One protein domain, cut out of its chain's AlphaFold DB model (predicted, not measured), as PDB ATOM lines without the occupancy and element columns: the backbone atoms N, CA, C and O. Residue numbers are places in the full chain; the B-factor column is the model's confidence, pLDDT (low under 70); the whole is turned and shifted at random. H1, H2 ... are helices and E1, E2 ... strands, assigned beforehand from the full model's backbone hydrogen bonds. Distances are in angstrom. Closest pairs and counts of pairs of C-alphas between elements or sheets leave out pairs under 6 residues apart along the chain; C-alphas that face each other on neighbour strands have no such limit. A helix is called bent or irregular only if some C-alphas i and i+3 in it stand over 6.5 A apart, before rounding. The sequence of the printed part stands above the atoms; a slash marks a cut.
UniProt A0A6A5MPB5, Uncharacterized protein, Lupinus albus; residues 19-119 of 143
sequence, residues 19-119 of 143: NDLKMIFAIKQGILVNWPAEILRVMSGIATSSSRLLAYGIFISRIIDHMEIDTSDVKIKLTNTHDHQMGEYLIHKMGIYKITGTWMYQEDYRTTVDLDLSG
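What this domain is: This is residues 19 to 119 of the 143 residues of an uncharacterized protein of Lupinus albus (UniProt A0A6A5MPB5). What would one see first? Five helices are strung one after another in an open zigzag with no shared core, H1 at one end, H3 near the middle and H5 at the other end, and a small two-stranded hairpin, E1 and E2, sits between H4 and H5. The stretch between H3 and H4 swings out as a wide loop, of which residues 70 to 80 stand free together with residues 81 to 86 of H4. What is it made of? The printed part has 101 residues with five named helices and two named strands, in the order H1, H2, H3, H4, E1, E2, H5; the one sheet, of order E1 - E2, is antiparallel, and the class is mostly helix. How spread out is it? It is only just extended, close to loose, with a radius of gyration of the C-alphas of 19.1 A, and its elongated outline spans 62 by 35 by 30 A.

How they stand to each other: How do the first helices stand to each other? H1, residues 19 to 28, and H2, residues 35 to 47, are apart. H2 and H3, residues 53 to 66, only just touch, and only at the corner by their link, with 3 pairs of C-alphas within 8 A, made by residues 46 to 47 and 53 to 56 alone; the closest are those of Ala 47 and Leu 53, 6.2 A apart. They run opposite ways at a steep tilt of 36 degrees, only just past shallow. What follows the long link? H4, residues 81 to 93, is close to H3 but not clearly touching it: the closest C-alphas, those of Leu 54 and Gly 87, are 8.0 A apart, and the lines are about perpendicular at 78 degrees. H4 is irregular, with C-alphas 82 and 85 lying 7.8 A apart. How do the strands and the last helix stand? E1, residues 96 to 99, and E2, residues 102 to 105, form a hairpin of antiparallel neighbours at 141 degrees, with N 97 and O 104 at 2.8 A and N 102 and O 99 at 2.9 A, within hydrogen-bond range. The closest C-alphas of H4 and E1 are those of Ile 91 and Tyr 97, 7.3 A apart. The closest of E1 and H5, residues 106 to 117, are those of Ile 96 and Gln 106, 6.0 A apart. Are the helix backbones well formed? Every O i to N i+4 pair is within hydrogen-bond range in H1, H2, H3 and H5; in H4 it is 7 of 9.

Where its parts are: Where do the first three helices run? H1 begins at C-alpha 19, (215.724, 204.523, 205.483), and is 14.2 A long from first to last C-alpha. H2 is 17.9 A long, and H3, the longest helix by residues, measures 19.9 A from C-alpha 53 at (208.015, 213.776, 189.211). Where do the later elements run? H4 measures 18.9 A, E1 9.5 A and E2 10.0 A. H5 is 16.7 A long and ends at C-alpha 117, (210.881, 251.298, 184.010).

The domain as a whole: How far does it reach? The two C-alphas farthest apart, those of Gln 29 and Gly 119, are 62.1 A apart. Is the printed part unbroken, and which links are long? It has no cut from residue 19 to 119. The link from H3 to H4, residues 67 to 80, is long, while the link from H1 to H2 is short and the others are tight. Where is the model's confidence low? The mean pLDDT of the printed part is 70.1, and 41 residues are under 70: residues 42 to 44, 46 to 56, 74 to 88, 90 and 109 to 119.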
ATOM      1  N   ASN A  19     214.766 204.572 206.589       80.44
ATOM      2  CA  ASN A  19     215.724 204.523 205.483       80.44
ATOM      3  C   ASN A  19     217.018 205.272 205.823       80.44
ATOM      4  O   ASN A  19     218.098 204.767 205.525       80.44
ATOM      5  N   ASP A  20     216.916 206.403 206.524       82.44
ATOM      6  CA  ASP A  20     218.080 207.165 206.992       82.44
ATOM      7  C   ASP A  20     218.914 206.330 207.972       82.44
ATOM      8  O   ASP A  20     220.134 206.236 207.845       82.44
ATOM      9  N   LEU A  21     218.253 205.631 208.900       90.88
ATOM     10  CA  LEU A  21     218.918 204.737 209.852       90.88
ATOM     11  C   LEU A  21     219.617 203.559 209.158       90.88
ATOM     12  O   LEU A  21     220.750 203.225 209.508       90.88
ATOM     13  N   LYS A  22     218.975 202.953 208.151       83.56
ATOM     14  CA  LYS A  22     219.578 201.881 207.341       83.56
ATOM     15  C   LYS A  22     220.815 202.368 206.589       83.56
ATOM     16  O   LYS A  22     221.813 201.653 206.543       83.56
ATOM     17  N   MET A  23     220.769 203.583 206.047       83.38
ATOM     18  CA  MET A  23     221.895 204.184 205.334       83.38
ATOM     19  C   MET A  23     223.068 204.476 206.275       83.38
ATOM     20  O   MET A  23     224.192 204.057 206.004       83.38
ATOM     21  N   ILE A  24     222.807 205.106 207.425       87.62
ATOM     22  CA  ILE A  24     223.827 205.376 208.452       87.62
ATOM     23  C   ILE A  24     224.477 204.071 208.929       87.62
ATOM     24  O   ILE A  24     225.694 204.013 209.120       87.62
ATOM     25  N   PHE A  25     223.683 203.012 209.102       88.69
ATOM     26  CA  PHE A  25     224.187 201.701 209.491       88.69
ATOM     27  C   PHE A  25     225.079 201.074 208.411       88.69
ATOM     28  O   PHE A  25     226.177 200.622 208.727       88.69
ATOM     29  N   ALA A  26     224.654 201.089 207.144       83.88
ATOM     30  CA  ALA A  26     225.437 200.545 206.035       83.88
ATOM     31  C   ALA A  26     226.792 201.253 205.873       83.88
ATOM     32  O   ALA A  26     227.810 200.585 205.695       83.88
ATOM     33  N   ILE A  27     226.814 202.582 206.028       83.81
ATOM     34  CA  ILE A  27     228.041 203.391 206.003       83.81
ATOM     35  C   ILE A  27     228.954 203.023 207.178       83.81
ATOM     36  O   ILE A  27     230.136 202.754 206.977       83.81
ATOM     37  N   LYS A  28     228.412 202.967 208.403       86.69
ATOM     38  CA  LYS A  28     229.192 202.633 209.608       86.69
ATOM     39  C   LYS A  28     229.831 201.250 209.550       86.69
ATOM     40  O   LYS A  28     230.904 201.065 210.108       86.69
ATOM     41  N   GLN A  29     229.158 200.298 208.917       85.69
ATOM     42  CA  GLN A  29     229.607 198.911 208.848       85.69
ATOM     43  C   GLN A  29     230.386 198.589 207.567       85.69
ATOM     44  O   GLN A  29     230.758 197.437 207.363       85.69
ATOM     45  N   GLY A  30     230.621 199.578 206.693       83.44
ATOM     46  CA  GLY A  30     231.311 199.363 205.419       83.44
ATOM     47  C   GLY A  30     230.611 198.332 204.530       83.44
ATOM     48  O   GLY A  30     231.270 197.611 203.782       83.44
ATOM     49  N   ILE A  31     229.283 198.216 204.643       85.56
ATOM     50  CA  ILE A  31     228.508 197.246 203.870       85.56
ATOM     51  C   ILE A  31     228.541 197.676 202.408       85.56
ATOM     52  O   ILE A  31     228.219 198.816 202.074       85.56
ATOM     53  N   LEU A  32     228.908 196.742 201.531       80.25
ATOM     54  CA  LEU A  32     228.904 196.968 200.095       80.25
ATOM     55  C   LEU A  32     227.449 197.091 199.614       80.25
ATOM     56  O   LEU A  32     226.746 196.094 199.440       80.25
ATOM     57  N   VAL A  33     226.973 198.322 199.450       78.75
ATOM     58  CA  VAL A  33     225.633 198.603 198.926       78.75
ATOM     59  C   VAL A  33     225.688 198.597 197.404       78.75
ATOM     60  O   VAL A  33     226.545 199.239 196.797       78.75
ATOM     61  N   ASN A  34     224.746 197.899 196.771       82.50
ATOM     62  CA  ASN A  34     224.531 198.006 195.332       82.50
ATOM     63  C   ASN A  34     223.839 199.344 195.024       82.50
ATOM     64  O   ASN A  34     222.619 199.413 194.865       82.50
ATOM     65  N   TRP A  35     224.633 200.416 194.993       78.31
ATOM     66  CA  TRP A  35     224.155 201.782 194.789       78.31
ATOM     67  C   TRP A  35     223.305 201.953 193.526       78.31
ATOM     68  O   TRP A  35     222.232 202.543 193.644       78.31
ATOM     69  N   PRO A  36     223.683 201.396 192.355       71.62
ATOM     70  CA  PRO A  36     222.828 201.450 191.175       71.62
ATOM     71  C   PRO A  36     221.430 200.872 191.421       71.62
ATOM     72  O   PRO A  36     220.436 201.496 191.058       71.62
ATOM     73  N   ALA A  37     221.332 199.716 192.083       75.81
ATOM     74  CA  ALA A  37     220.044 199.076 192.352       75.81
ATOM     75  C   ALA A  37     219.182 199.872 193.345       75.81
ATOM     76  O   ALA A  37     217.976 200.012 193.137       75.81
ATOM     77  N   GLU A  38     219.782 200.422 194.402       78.00
ATOM     78  CA  GLU A  38     219.051 201.230 195.386       78.00
ATOM     79  C   GLU A  38     218.569 202.562 194.801       78.00
ATOM     80  O   GLU A  38     217.425 202.960 195.036       78.00
ATOM     81  N   ILE A  39     219.394 203.204 193.971       73.44
ATOM     82  CA  ILE A  39     219.008 204.403 193.224       73.44
ATOM     83  C   ILE A  39     217.845 204.071 192.282       73.44
ATOM     84  O   ILE A  39     216.816 204.740 192.350       73.44
ATOM     85  N   LEU A  40     217.937 202.995 191.490       74.56
ATOM     86  CA  LEU A  40     216.846 202.573 190.601       74.56
ATOM     87  C   LEU A  40     215.546 202.271 191.360       74.56
ATOM     88  O   LEU A  40     214.464 202.626 190.894       74.56
ATOM     89  N   ARG A  41     215.628 201.636 192.533       76.94
ATOM     90  CA  ARG A  41     214.460 201.310 193.366       76.94
ATOM     91  C   ARG A  41     213.750 202.570 193.859       76.94
ATOM     92  O   ARG A  41     212.521 202.652 193.796       76.94
ATOM     93  N   VAL A  42     214.515 203.560 194.318       69.88
ATOM     94  CA  VAL A  42     213.983 204.863 194.745       69.88
ATOM     95  C   VAL A  42     213.422 205.634 193.549       69.88
ATOM     96  O   VAL A  42     212.300 206.137 193.631       69.88
ATOM     97  N   MET A  43     214.142 205.655 192.423       68.00
ATOM     98  CA  MET A  43     213.689 206.262 191.166       68.00
ATOM     99  C   MET A  43     212.360 205.662 190.701       68.00
ATOM    100  O   MET A  43     211.435 206.404 190.389       68.00
ATOM    101  N   SER A  44     212.228 204.332 190.711       69.38
ATOM    102  CA  SER A  44     211.003 203.640 190.304       69.38
ATOM    103  C   SER A  44     209.825 203.980 191.214       69.38
ATOM    104  O   SER A  44     208.736 204.237 190.708       69.38
ATOM    105  N   GLY A  45     210.024 204.016 192.538       70.50
ATOM    106  CA  GLY A  45     208.962 204.373 193.485       70.50
ATOM    107  C   GLY A  45     208.477 205.819 193.328       70.50
ATOM    108  O   GLY A  45     207.293 206.109 193.510       70.50
ATOM    109  N   ILE A  46     209.379 206.726 192.949       66.81
ATOM    110  CA  ILE A  46     209.053 208.132 192.686       66.81
ATOM    111  C   ILE A  46     208.390 208.300 191.319       66.81
ATOM    112  O   ILE A  46     207.403 209.021 191.226       66.81
ATOM    113  N   ALA A  47     208.862 207.601 190.284       62.62
ATOM    114  CA  ALA A  47     208.264 207.634 188.949       62.62
ATOM    115  C   ALA A  47     206.811 207.130 188.948       62.62
ATOM    116  O   ALA A  47     205.972 207.652 188.220       62.62
ATOM    117  N   THR A  48     206.490 206.166 189.816       65.75
ATOM    118  CA  THR A  48     205.111 205.701 190.031       65.75
ATOM    119  C   THR A  48     204.248 206.669 190.852       65.75
ATOM    120  O   THR A  48     203.049 206.449 190.997       65.75
ATOM    121  N   SER A  49     204.831 207.739 191.400       60.75
ATOM    122  CA  SER A  49     204.144 208.757 192.197       60.75
ATOM    123  C   SER A  49     204.005 210.055 191.391       60.75
ATOM    124  O   SER A  49     204.918 210.880 191.336       60.75
ATOM    125  N   SER A  50     202.837 210.254 190.770       55.88
ATOM    126  CA  SER A  50     202.556 211.373 189.849       55.88
ATOM    127  C   SER A  50     202.796 212.770 190.442       55.88
ATOM    128  O   SER A  50     203.158 213.692 189.719       55.88
ATOM    129  N   SER A  51     202.678 212.937 191.763       60.62
ATOM    130  CA  SER A  51     202.885 214.221 192.448       60.62
ATOM    131  C   SER A  51     204.354 214.586 192.698       60.62
ATOM    132  O   SER A  51     204.634 215.712 193.109       60.62
ATOM    133  N   ARG A  52     205.305 213.665 192.474       59.22
ATOM    134  CA  ARG A  52     206.723 213.848 192.854       59.22
ATOM    135  C   ARG A  52     207.685 213.946 191.667       59.22
ATOM    136  O   ARG A  52     208.855 214.249 191.879       59.22
ATOM    137  N   LEU A  53     207.203 213.762 190.438       62.44
ATOM    138  CA  LEU A  53     208.015 213.776 189.211       62.44
ATOM    139  C   LEU A  53     208.708 215.125 188.943       62.44
ATOM    140  O   LEU A  53     209.885 215.143 188.596       62.44
ATOM    141  N   LEU A  54     208.020 216.252 189.162       62.62
ATOM    142  CA  LEU A  54     208.570 217.601 188.933       62.62
ATOM    143  C   LEU A  54     209.688 217.958 189.920       62.62
ATOM    144  O   LEU A  54     210.774 218.360 189.510       62.62
ATOM    145  N   ALA A  55     209.456 217.747 191.219       64.12
ATOM    146  CA  ALA A  55     210.477 217.976 192.242       64.12
ATOM    147  C   ALA A  55     211.710 217.082 192.021       64.12
ATOM    148  O   ALA A  55     212.839 217.504 192.265       64.12
ATOM    149  N   TYR A  56     211.500 215.865 191.512       64.56
ATOM    150  CA  TYR A  56     212.569 214.918 191.224       64.56
ATOM    151  C   TYR A  56     213.377 215.286 189.975       64.56
ATOM    152  O   TYR A  56     214.602 215.223 190.011       64.56
ATOM    153  N   GLY A  57     212.715 215.746 188.906       71.31
ATOM    154  CA  GLY A  57     213.391 216.274 187.718       71.31
ATOM    155  C   GLY A  57     214.274 217.482 188.043       71.31
ATOM    156  O   GLY A  57     215.420 217.549 187.597       71.31
ATOM    157  N   ILE A  58     213.790 218.386 188.902       71.94
ATOM    158  CA  ILE A  58     214.558 219.551 189.369       71.94
ATOM    159  C   ILE A  58     215.746 219.116 190.243       71.94
ATOM    160  O   ILE A  58     216.860 219.598 190.050       71.94
ATOM    161  N   PHE A  59     215.538 218.185 191.180       73.44
ATOM    162  CA  PHE A  59     216.596 217.691 192.067       73.44
ATOM    163  C   PHE A  59     217.715 216.964 191.308       73.44
ATOM    164  O   PHE A  59     218.890 217.228 191.551       73.44
ATOM    165  N   ILE A  60     217.362 216.092 190.358       73.00
ATOM    166  CA  ILE A  60     218.345 215.390 189.521       73.00
ATOM    167  C   ILE A  60     219.132 216.379 188.657       73.00
ATOM    168  O   ILE A  60     220.351 216.260 188.588       73.00
ATOM    169  N   SER A  61     218.469 217.381 188.069       74.56
ATOM    170  CA  SER A  61     219.152 218.418 187.278       74.56
ATOM    171  C   SER A  61     220.202 219.154 188.117       74.56
ATOM    172  O   SER A  61     221.347 219.275 187.701       74.56
ATOM    173  N   ARG A  62     219.864 219.523 189.361       76.94
ATOM    174  CA  ARG A  62     220.803 220.180 190.290       76.94
ATOM    175  C   ARG A  62     222.011 219.314 190.652       76.94
ATOM    176  O   ARG A  62     223.093 219.855 190.844       76.94
ATOM    177  N   ILE A  63     221.840 217.996 190.769       71.44
ATOM    178  CA  ILE A  63     222.955 217.069 191.023       71.44
ATOM    179  C   ILE A  63     223.852 216.952 189.792       71.44
ATOM    180  O   ILE A  63     225.068 216.974 189.940       71.44
ATOM    181  N   ILE A  64     223.269 216.839 188.596       75.38
ATOM    182  CA  ILE A  64     224.016 216.773 187.333       75.38
ATOM    183  C   ILE A  64     224.863 218.037 187.154       75.38
ATOM    184  O   ILE A  64     226.059 217.918 186.897       75.38
ATOM    185  N   ASP A  65     224.270 219.211 187.389       71.44
ATOM    186  CA  ASP A  65     224.965 220.501 187.333       71.44
ATOM    187  C   ASP A  65     226.090 220.585 188.376       71.44
ATOM    188  O   ASP A  65     227.203 220.996 188.063       71.44
ATOM    189  N   HIS A  66     225.823 220.176 189.622       75.31
ATOM    190  CA  HIS A  66     226.811 220.240 190.704       75.31
ATOM    191  C   HIS A  66     227.989 219.280 190.508       75.31
ATOM    192  O   HIS A  66     229.104 219.574 190.930       75.31
ATOM    193  N   MET A  67     227.730 218.124 189.902       79.25
ATOM    194  CA  MET A  67     228.731 217.091 189.654       79.25
ATOM    195  C   MET A  67     229.435 217.266 188.301       79.25
ATOM    196  O   MET A  67     230.263 216.424 187.961       79.25
ATOM    197  N   GLU A  68     229.093 218.312 187.536       84.31
ATOM    198  CA  GLU A  68     229.608 218.592 186.186       84.31
ATOM    199  C   GLU A  68     229.533 217.364 185.259       84.31
ATOM    200  O   GLU A  68     230.430 217.087 184.461       84.31
ATOM    201  N   ILE A  69     228.454 216.585 185.390       74.62
ATOM    202  CA  ILE A  69     228.271 215.371 184.595       74.62
ATOM    203  C   ILE A  69     227.956 215.791 183.160       74.62
ATOM    204  O   ILE A  69     226.910 216.385 182.893       74.62
ATOM    205  N   ASP A  70     228.848 215.448 182.231       79.81
ATOM    206  CA  ASP A  70     228.631 215.693 180.809       79.81
ATOM    207  C   ASP A  70     227.419 214.893 180.310       79.81
ATOM    208  O   ASP A  70     227.384 213.661 180.343       79.81
ATOM    209  N   THR A  71     226.400 215.625 179.867       71.44
ATOM    210  CA  THR A  71     225.150 215.080 179.325       71.44
ATOM    211  C   THR A  71     224.996 215.348 177.829       71.44
ATOM    212  O   THR A  71     223.945 215.043 177.265       71.44
ATOM    213  N   SER A  72     226.035 215.870 177.165       74.06
ATOM    214  CA  SER A  72     225.989 216.262 175.749       74.06
ATOM    215  C   SER A  72     225.672 215.106 174.789       74.06
ATOM    216  O   SER A  72     225.029 215.327 173.763       74.06
ATOM    217  N   ASP A  73     226.038 213.870 175.145       70.81
ATOM    218  CA  ASP A  73     225.773 212.652 174.357       70.81
ATOM    219  C   ASP A  73     224.451 211.945 174.739       70.81
ATOM    220  O   ASP A  73     223.997 210.998 174.089       70.81
ATOM    221  N   VAL A  74     223.768 212.403 175.794       69.00
ATOM    222  CA  VAL A  74     222.522 211.775 176.250       69.00
ATOM    223  C   VAL A  74     221.350 212.310 175.431       69.00
ATOM    224  O   VAL A  74     220.858 213.420 175.628       69.00
ATOM    225  N   LYS A  75     220.835 211.485 174.514       52.66
ATOM    226  CA  LYS A  75     219.641 211.809 173.720       52.66
ATOM    227  C   LYS A  75     218.401 211.911 174.618       52.66
ATOM    228  O   LYS A  75     217.767 210.903 174.935       52.66
ATOM    229  N   ILE A  76     218.022 213.136 174.984       57.59
ATOM    230  CA  ILE A  76     216.792 213.427 175.731       57.59
ATOM    231  C   ILE A  76     215.591 213.040 174.860       57.59
ATOM    232  O   ILE A  76     215.194 213.756 173.940       57.59
ATOM    233  N   LYS A  77     215.009 211.869 175.124       50.88
ATOM    234  CA  LYS A  77     213.777 211.433 174.468       50.88
ATOM    235  C   LYS A  77     212.596 211.889 175.315       50.88
ATOM    236  O   LYS A  77     212.298 211.281 176.337       50.88
ATOM    237  N   LEU A  78     211.915 212.941 174.866       50.34
ATOM    238  CA  LEU A  78     210.654 213.395 175.448       50.34
ATOM    239  C   LEU A  78     209.599 212.290 175.276       50.34
ATOM    240  O   LEU A  78     209.028 212.111 174.199       50.34
ATOM    241  N   THR A  79     209.381 211.480 176.310       39.75
ATOM    242  CA  THR A  79     208.364 210.426 176.288       39.75
ATOM    243  C   THR A  79     206.991 211.021 176.575       39.75
ATOM    244  O   THR A  79     206.665 211.313 177.716       39.75
ATOM    245  N   ASN A  80     206.228 211.163 175.492       44.62
ATOM    246  CA  ASN A  80     204.791 211.411 175.359       44.62
ATOM    247  C   ASN A  80     204.172 212.599 176.127       44.62
ATOM    248  O   ASN A  80     203.963 212.604 177.334       44.62
ATOM    249  N   THR A  81     203.790 213.577 175.315       47.22
ATOM    250  CA  THR A  81     203.286 214.935 175.541       47.22
ATOM    251  C   THR A  81     201.800 215.028 175.904       47.22
ATOM    252  O   THR A  81     201.239 216.117 175.866       47.22
ATOM    253  N   HIS A  82     201.135 213.933 176.280       48.56
ATOM    254  CA  HIS A  82     199.687 213.987 176.530       48.56
ATOM    255  C   HIS A  82     199.307 214.671 177.864       48.56
ATOM    256  O   HIS A  82     198.158 215.059 178.041       48.56
ATOM    257  N   ASP A  83     200.285 214.882 178.755       50.31
ATOM    258  CA  ASP A  83     200.154 215.588 180.042       50.31
ATOM    259  C   ASP A  83     200.895 216.942 180.072       50.31
ATOM    260  O   ASP A  83     201.078 217.532 181.139       50.31
ATOM    261  N   HIS A  84     201.324 217.475 178.915       57.53
ATOM    262  CA  HIS A  84     202.052 218.755 178.866       57.53
ATOM    263  C   HIS A  84     201.259 219.899 179.505       57.53
ATOM    264  O   HIS A  84     201.846 220.714 180.202       57.53
ATOM    265  N   GLN A  85     199.929 219.894 179.386       57.81
ATOM    266  CA  GLN A  85     199.072 220.875 180.056       57.81
ATOM    267  C   GLN A  85     199.133 220.767 181.583       57.81
ATOM    268  O   GLN A  85     199.120 221.788 182.262       57.81
ATOM    269  N   MET A  86     199.221 219.551 182.137       56.50
ATOM    270  CA  MET A  86     199.321 219.363 183.586       56.50
ATOM    271  C   MET A  86     200.709 219.779 184.085       56.50
ATOM    272  O   MET A  86     200.818 220.447 185.111       56.50
ATOM    273  N   GLY A  87     201.762 219.454 183.329       60.94
ATOM    274  CA  GLY A  87     203.128 219.898 183.607       60.94
ATOM    275  C   GLY A  87     203.273 221.421 183.550       60.94
ATOM    276  O   GLY A  87     203.733 222.025 184.515       60.94
ATOM    277  N   GLU A  88     202.819 222.050 182.468       65.06
ATOM    278  CA  GLU A  88     202.840 223.507 182.284       65.06
ATOM    279  C   GLU A  88     201.981 224.227 183.328       65.06
ATOM    280  O   GLU A  88     202.424 225.214 183.913       65.06
ATOM    281  N   TYR A  89     200.790 223.704 183.644       71.25
ATOM    282  CA  TYR A  89     199.942 224.251 184.704       71.25
ATOM    283  C   TYR A  89     200.635 224.212 186.070       71.25
ATOM    284  O   TYR A  89     200.596 225.195 186.810       71.25
ATOM    285  N   LEU A  90     201.294 223.101 186.411       69.00
ATOM    286  CA  LEU A  90     202.026 222.975 187.672       69.00
ATOM    287  C   LEU A  90     203.249 223.900 187.723       69.00
ATOM    288  O   LEU A  90     203.511 224.481 188.775       69.00
ATOM    289  N   ILE A  91     203.959 224.081 186.606       75.12
ATOM    290  CA  ILE A  91     205.106 224.996 186.497       75.12
ATOM    291  C   ILE A  91     204.655 226.456 186.671       75.12
ATOM    292  O   ILE A  91     205.217 227.174 187.502       75.12
ATOM    293  N   HIS A  92     203.576 226.867 186.000       76.38
ATOM    294  CA  HIS A  92     202.998 228.204 186.166       76.38
ATOM    295  C   HIS A  92     202.445 228.429 187.582       76.38
ATOM    296  O   HIS A  92     202.636 229.499 188.156       76.38
ATOM    297  N   LYS A  93     201.820 227.415 188.199       78.31
ATOM    298  CA  LYS A  93     201.327 227.490 189.587       78.31
ATOM    299  C   LYS A  93     202.459 227.640 190.611       78.31
ATOM    300  O   LYS A  93     202.240 228.211 191.675       78.31
ATOM    301  N   MET A  94     203.656 227.146 190.296       76.50
ATOM    302  CA  MET A  94     204.874 227.351 191.090       76.50
ATOM    303  C   MET A  94     205.522 228.727 190.844       76.50
ATOM    304  O   MET A  94     206.564 229.017 191.428       76.50
ATOM    305  N   GLY A  95     204.923 229.571 189.996       78.62
ATOM    306  CA  GLY A  95     205.410 230.912 189.688       78.62
ATOM    307  C   GLY A  95     206.617 230.930 188.753       78.62
ATOM    308  O   GLY A  95     207.339 231.919 188.743       78.62
ATOM    309  N   ILE A  96     206.869 229.860 187.995       79.81
ATOM    310  CA  ILE A  96     207.991 229.777 187.052       79.81
ATOM    311  C   ILE A  96     207.437 229.931 185.637       79.81
ATOM    312  O   ILE A  96     206.537 229.199 185.231       79.81
ATOM    313  N   TYR A  97     207.987 230.873 184.877       80.62
ATOM    314  CA  TYR A  97     207.549 231.194 183.520       80.62
ATOM    315  C   TYR A  97     208.729 231.169 182.559       80.62
ATOM    316  O   TYR A  97     209.855 231.502 182.925       80.62
ATOM    317  N   LYS A  98     208.476 230.789 181.307       79.25
ATOM    318  CA  LYS A  98     209.477 230.881 180.245       79.25
ATOM    319  C   LYS A  98     209.309 232.208 179.512       79.25
ATOM    320  O   LYS A  98     208.341 232.387 178.779       79.25
ATOM    321  N   ILE A  99     210.251 233.124 179.702       75.00
ATOM    322  CA  ILE A  99     210.248 234.467 179.113       75.00
ATOM    323  C   ILE A  99     211.498 234.592 178.241       75.00
ATOM    324  O   ILE A  99     212.607 234.313 178.686       75.00
ATOM    325  N   THR A 100     211.313 234.933 176.964       80.06
ATOM    326  CA  THR A 100     212.411 235.101 175.987       80.06
ATOM    327  C   THR A 100     213.342 233.878 175.893       80.06
ATOM    328  O   THR A 100     214.542 233.988 175.683       80.06
ATOM    329  N   GLY A 101     212.792 232.672 176.067       72.75
ATOM    330  CA  GLY A 101     213.560 231.424 176.022       72.75
ATOM    331  C   GLY A 101     214.187 230.989 177.353       72.75
ATOM    332  O   GLY A 101     214.577 229.825 177.456       72.75
ATOM    333  N   THR A 102     214.186 231.847 178.375       73.69
ATOM    334  CA  THR A 102     214.770 231.594 179.701       73.69
ATOM    335  C   THR A 102     213.679 231.333 180.740       73.69
ATOM    336  O   THR A 102     212.631 231.972 180.725       73.69
ATOM    337  N   TRP A 103     213.902 230.382 181.649       81.00
ATOM    338  CA  TRP A 103     212.993 230.126 182.769       81.00
ATOM    339  C   TRP A 103     213.284 231.098 183.917       81.00
ATOM    340  O   TRP A 103     214.402 231.132 184.420       81.00
ATOM    341  N   MET A 104     212.280 231.871 184.318       79.56
ATOM    342  CA  MET A 104     212.368 232.934 185.321       79.56
ATOM    343  C   MET A 104     211.272 232.731 186.373       79.56
ATOM    344  O   MET A 104     210.175 232.270 186.040       79.56
ATOM    345  N   TYR A 105     211.532 233.096 187.629       81.62
ATOM    346  CA  TYR A 105     210.460 233.226 188.618       81.62
ATOM    347  C   TYR A 105     209.643 234.498 188.355       81.62
ATOM    348  O   TYR A 105     210.153 235.500 187.856       81.62
ATOM    349  N   GLN A 106     208.360 234.467 188.705       79.12
ATOM    350  CA  GLN A 106     207.439 235.589 188.535       79.12
ATOM    351  C   GLN A 106     207.919 236.844 189.278       79.12
ATOM    352  O   GLN A 106     207.806 237.947 188.744       79.12
ATOM    353  N   GLU A 107     208.481 236.673 190.475       75.88
ATOM    354  CA  GLU A 107     209.052 237.762 191.275       75.88
ATOM    355  C   GLU A 107     210.276 238.390 190.592       75.88
ATOM    356  O   GLU A 107     210.399 239.614 190.542       75.88
ATOM    357  N   ASP A 108     211.137 237.564 189.990       74.94
ATOM    358  CA  ASP A 108     212.333 238.019 189.275       74.94
ATOM    359  C   ASP A 108     211.947 238.789 188.009       74.94
ATOM    360  O   ASP A 108     212.505 239.849 187.736       74.94
ATOM    361  N   TYR A 109     210.933 238.319 187.276       65.94
ATOM    362  CA  TYR A 109     210.387 239.050 186.132       65.94
ATOM    363  C   TYR A 109     209.831 240.416 186.543       65.94
ATOM    364  O   TYR A 109     210.156 241.425 185.914       65.94
ATOM    365  N   ARG A 110     209.025 240.474 187.611       64.81
ATOM    366  CA  ARG A 110     208.486 241.750 188.101       64.81
ATOM    367  C   ARG A 110     209.588 242.702 188.522       64.81
ATOM    368  O   ARG A 110     209.529 243.861 188.147       64.81
ATOM    369  N   THR A 111     210.611 242.196 189.197       64.00
ATOM    370  CA  THR A 111     211.771 242.995 189.596       64.00
ATOM    371  C   THR A 111     212.541 243.518 188.380       64.00
ATOM    372  O   THR A 111     212.945 244.673 188.382       64.00
ATOM    373  N   THR A 112     212.697 242.725 187.310       58.78
ATOM    374  CA  THR A 112     213.356 243.191 186.074       58.78
ATOM    375  C   THR A 112     212.542 244.224 185.299       58.78
ATOM    376  O   THR A 112     213.118 245.200 184.842       58.78
ATOM    377  N   VAL A 113     211.221 244.052 185.172       58.53
ATOM    378  CA  VAL A 113     210.355 245.013 184.462       58.53
ATOM    379  C   VAL A 113     210.199 246.311 185.254       58.53
ATOM    380  O   VAL A 113     210.147 247.380 184.662       58.53
ATOM    381  N   ASP A 114     210.150 246.232 186.584       54.53
ATOM    382  CA  ASP A 114     210.056 247.412 187.450       54.53
ATOM    383  C   ASP A 114     211.388 248.191 187.488       54.53
ATOM    384  O   ASP A 114     211.370 249.418 187.474       54.53
ATOM    385  N   LEU A 115     212.546 247.509 187.424       54.34
ATOM    386  CA  LEU A 115     213.856 248.164 187.254       54.34
ATOM    387  C   LEU A 115     214.033 248.812 185.872       54.34
ATOM    388  O   LEU A 115     214.620 249.887 185.787       54.34
ATOM    389  N   ASP A 116     213.555 248.173 184.800       52.09
ATOM    390  CA  ASP A 116     213.684 248.691 183.426       52.09
ATOM    391  C   ASP A 116     212.791 249.928 183.190       52.09
ATOM    392  O   ASP A 116     213.044 250.728 182.295       52.09
ATOM    393  N   LEU A 117     211.771 250.131 184.036       50.44
ATOM    394  CA  LEU A 117     210.881 251.298 184.010       50.44
ATOM    395  C   LEU A 117     211.255 252.391 185.027       50.44
ATOM    396  O   LEU A 117     210.777 253.517 184.897       50.44
ATOM    397  N   SER A 118     212.099 252.108 186.029       48.19
ATOM    398  CA  SER A 118     212.505 253.106 187.036       48.19
ATOM    399  C   SER A 118     213.705 253.966 186.619       48.19
ATOM    400  O   SER A 118     214.132 254.811 187.402       48.19
ATOM    401  N   GLY A 119     214.287 253.721 185.441       48.03
ATOM    402  CA  GLY A 119     215.484 254.407 184.942       48.03
ATOM    403  C   GLY A 119     215.229 255.550 183.955       48.03
ATOM    404  O   GLY A 119     216.193 256.134 183.466       48.03
TER     405      GLY A 119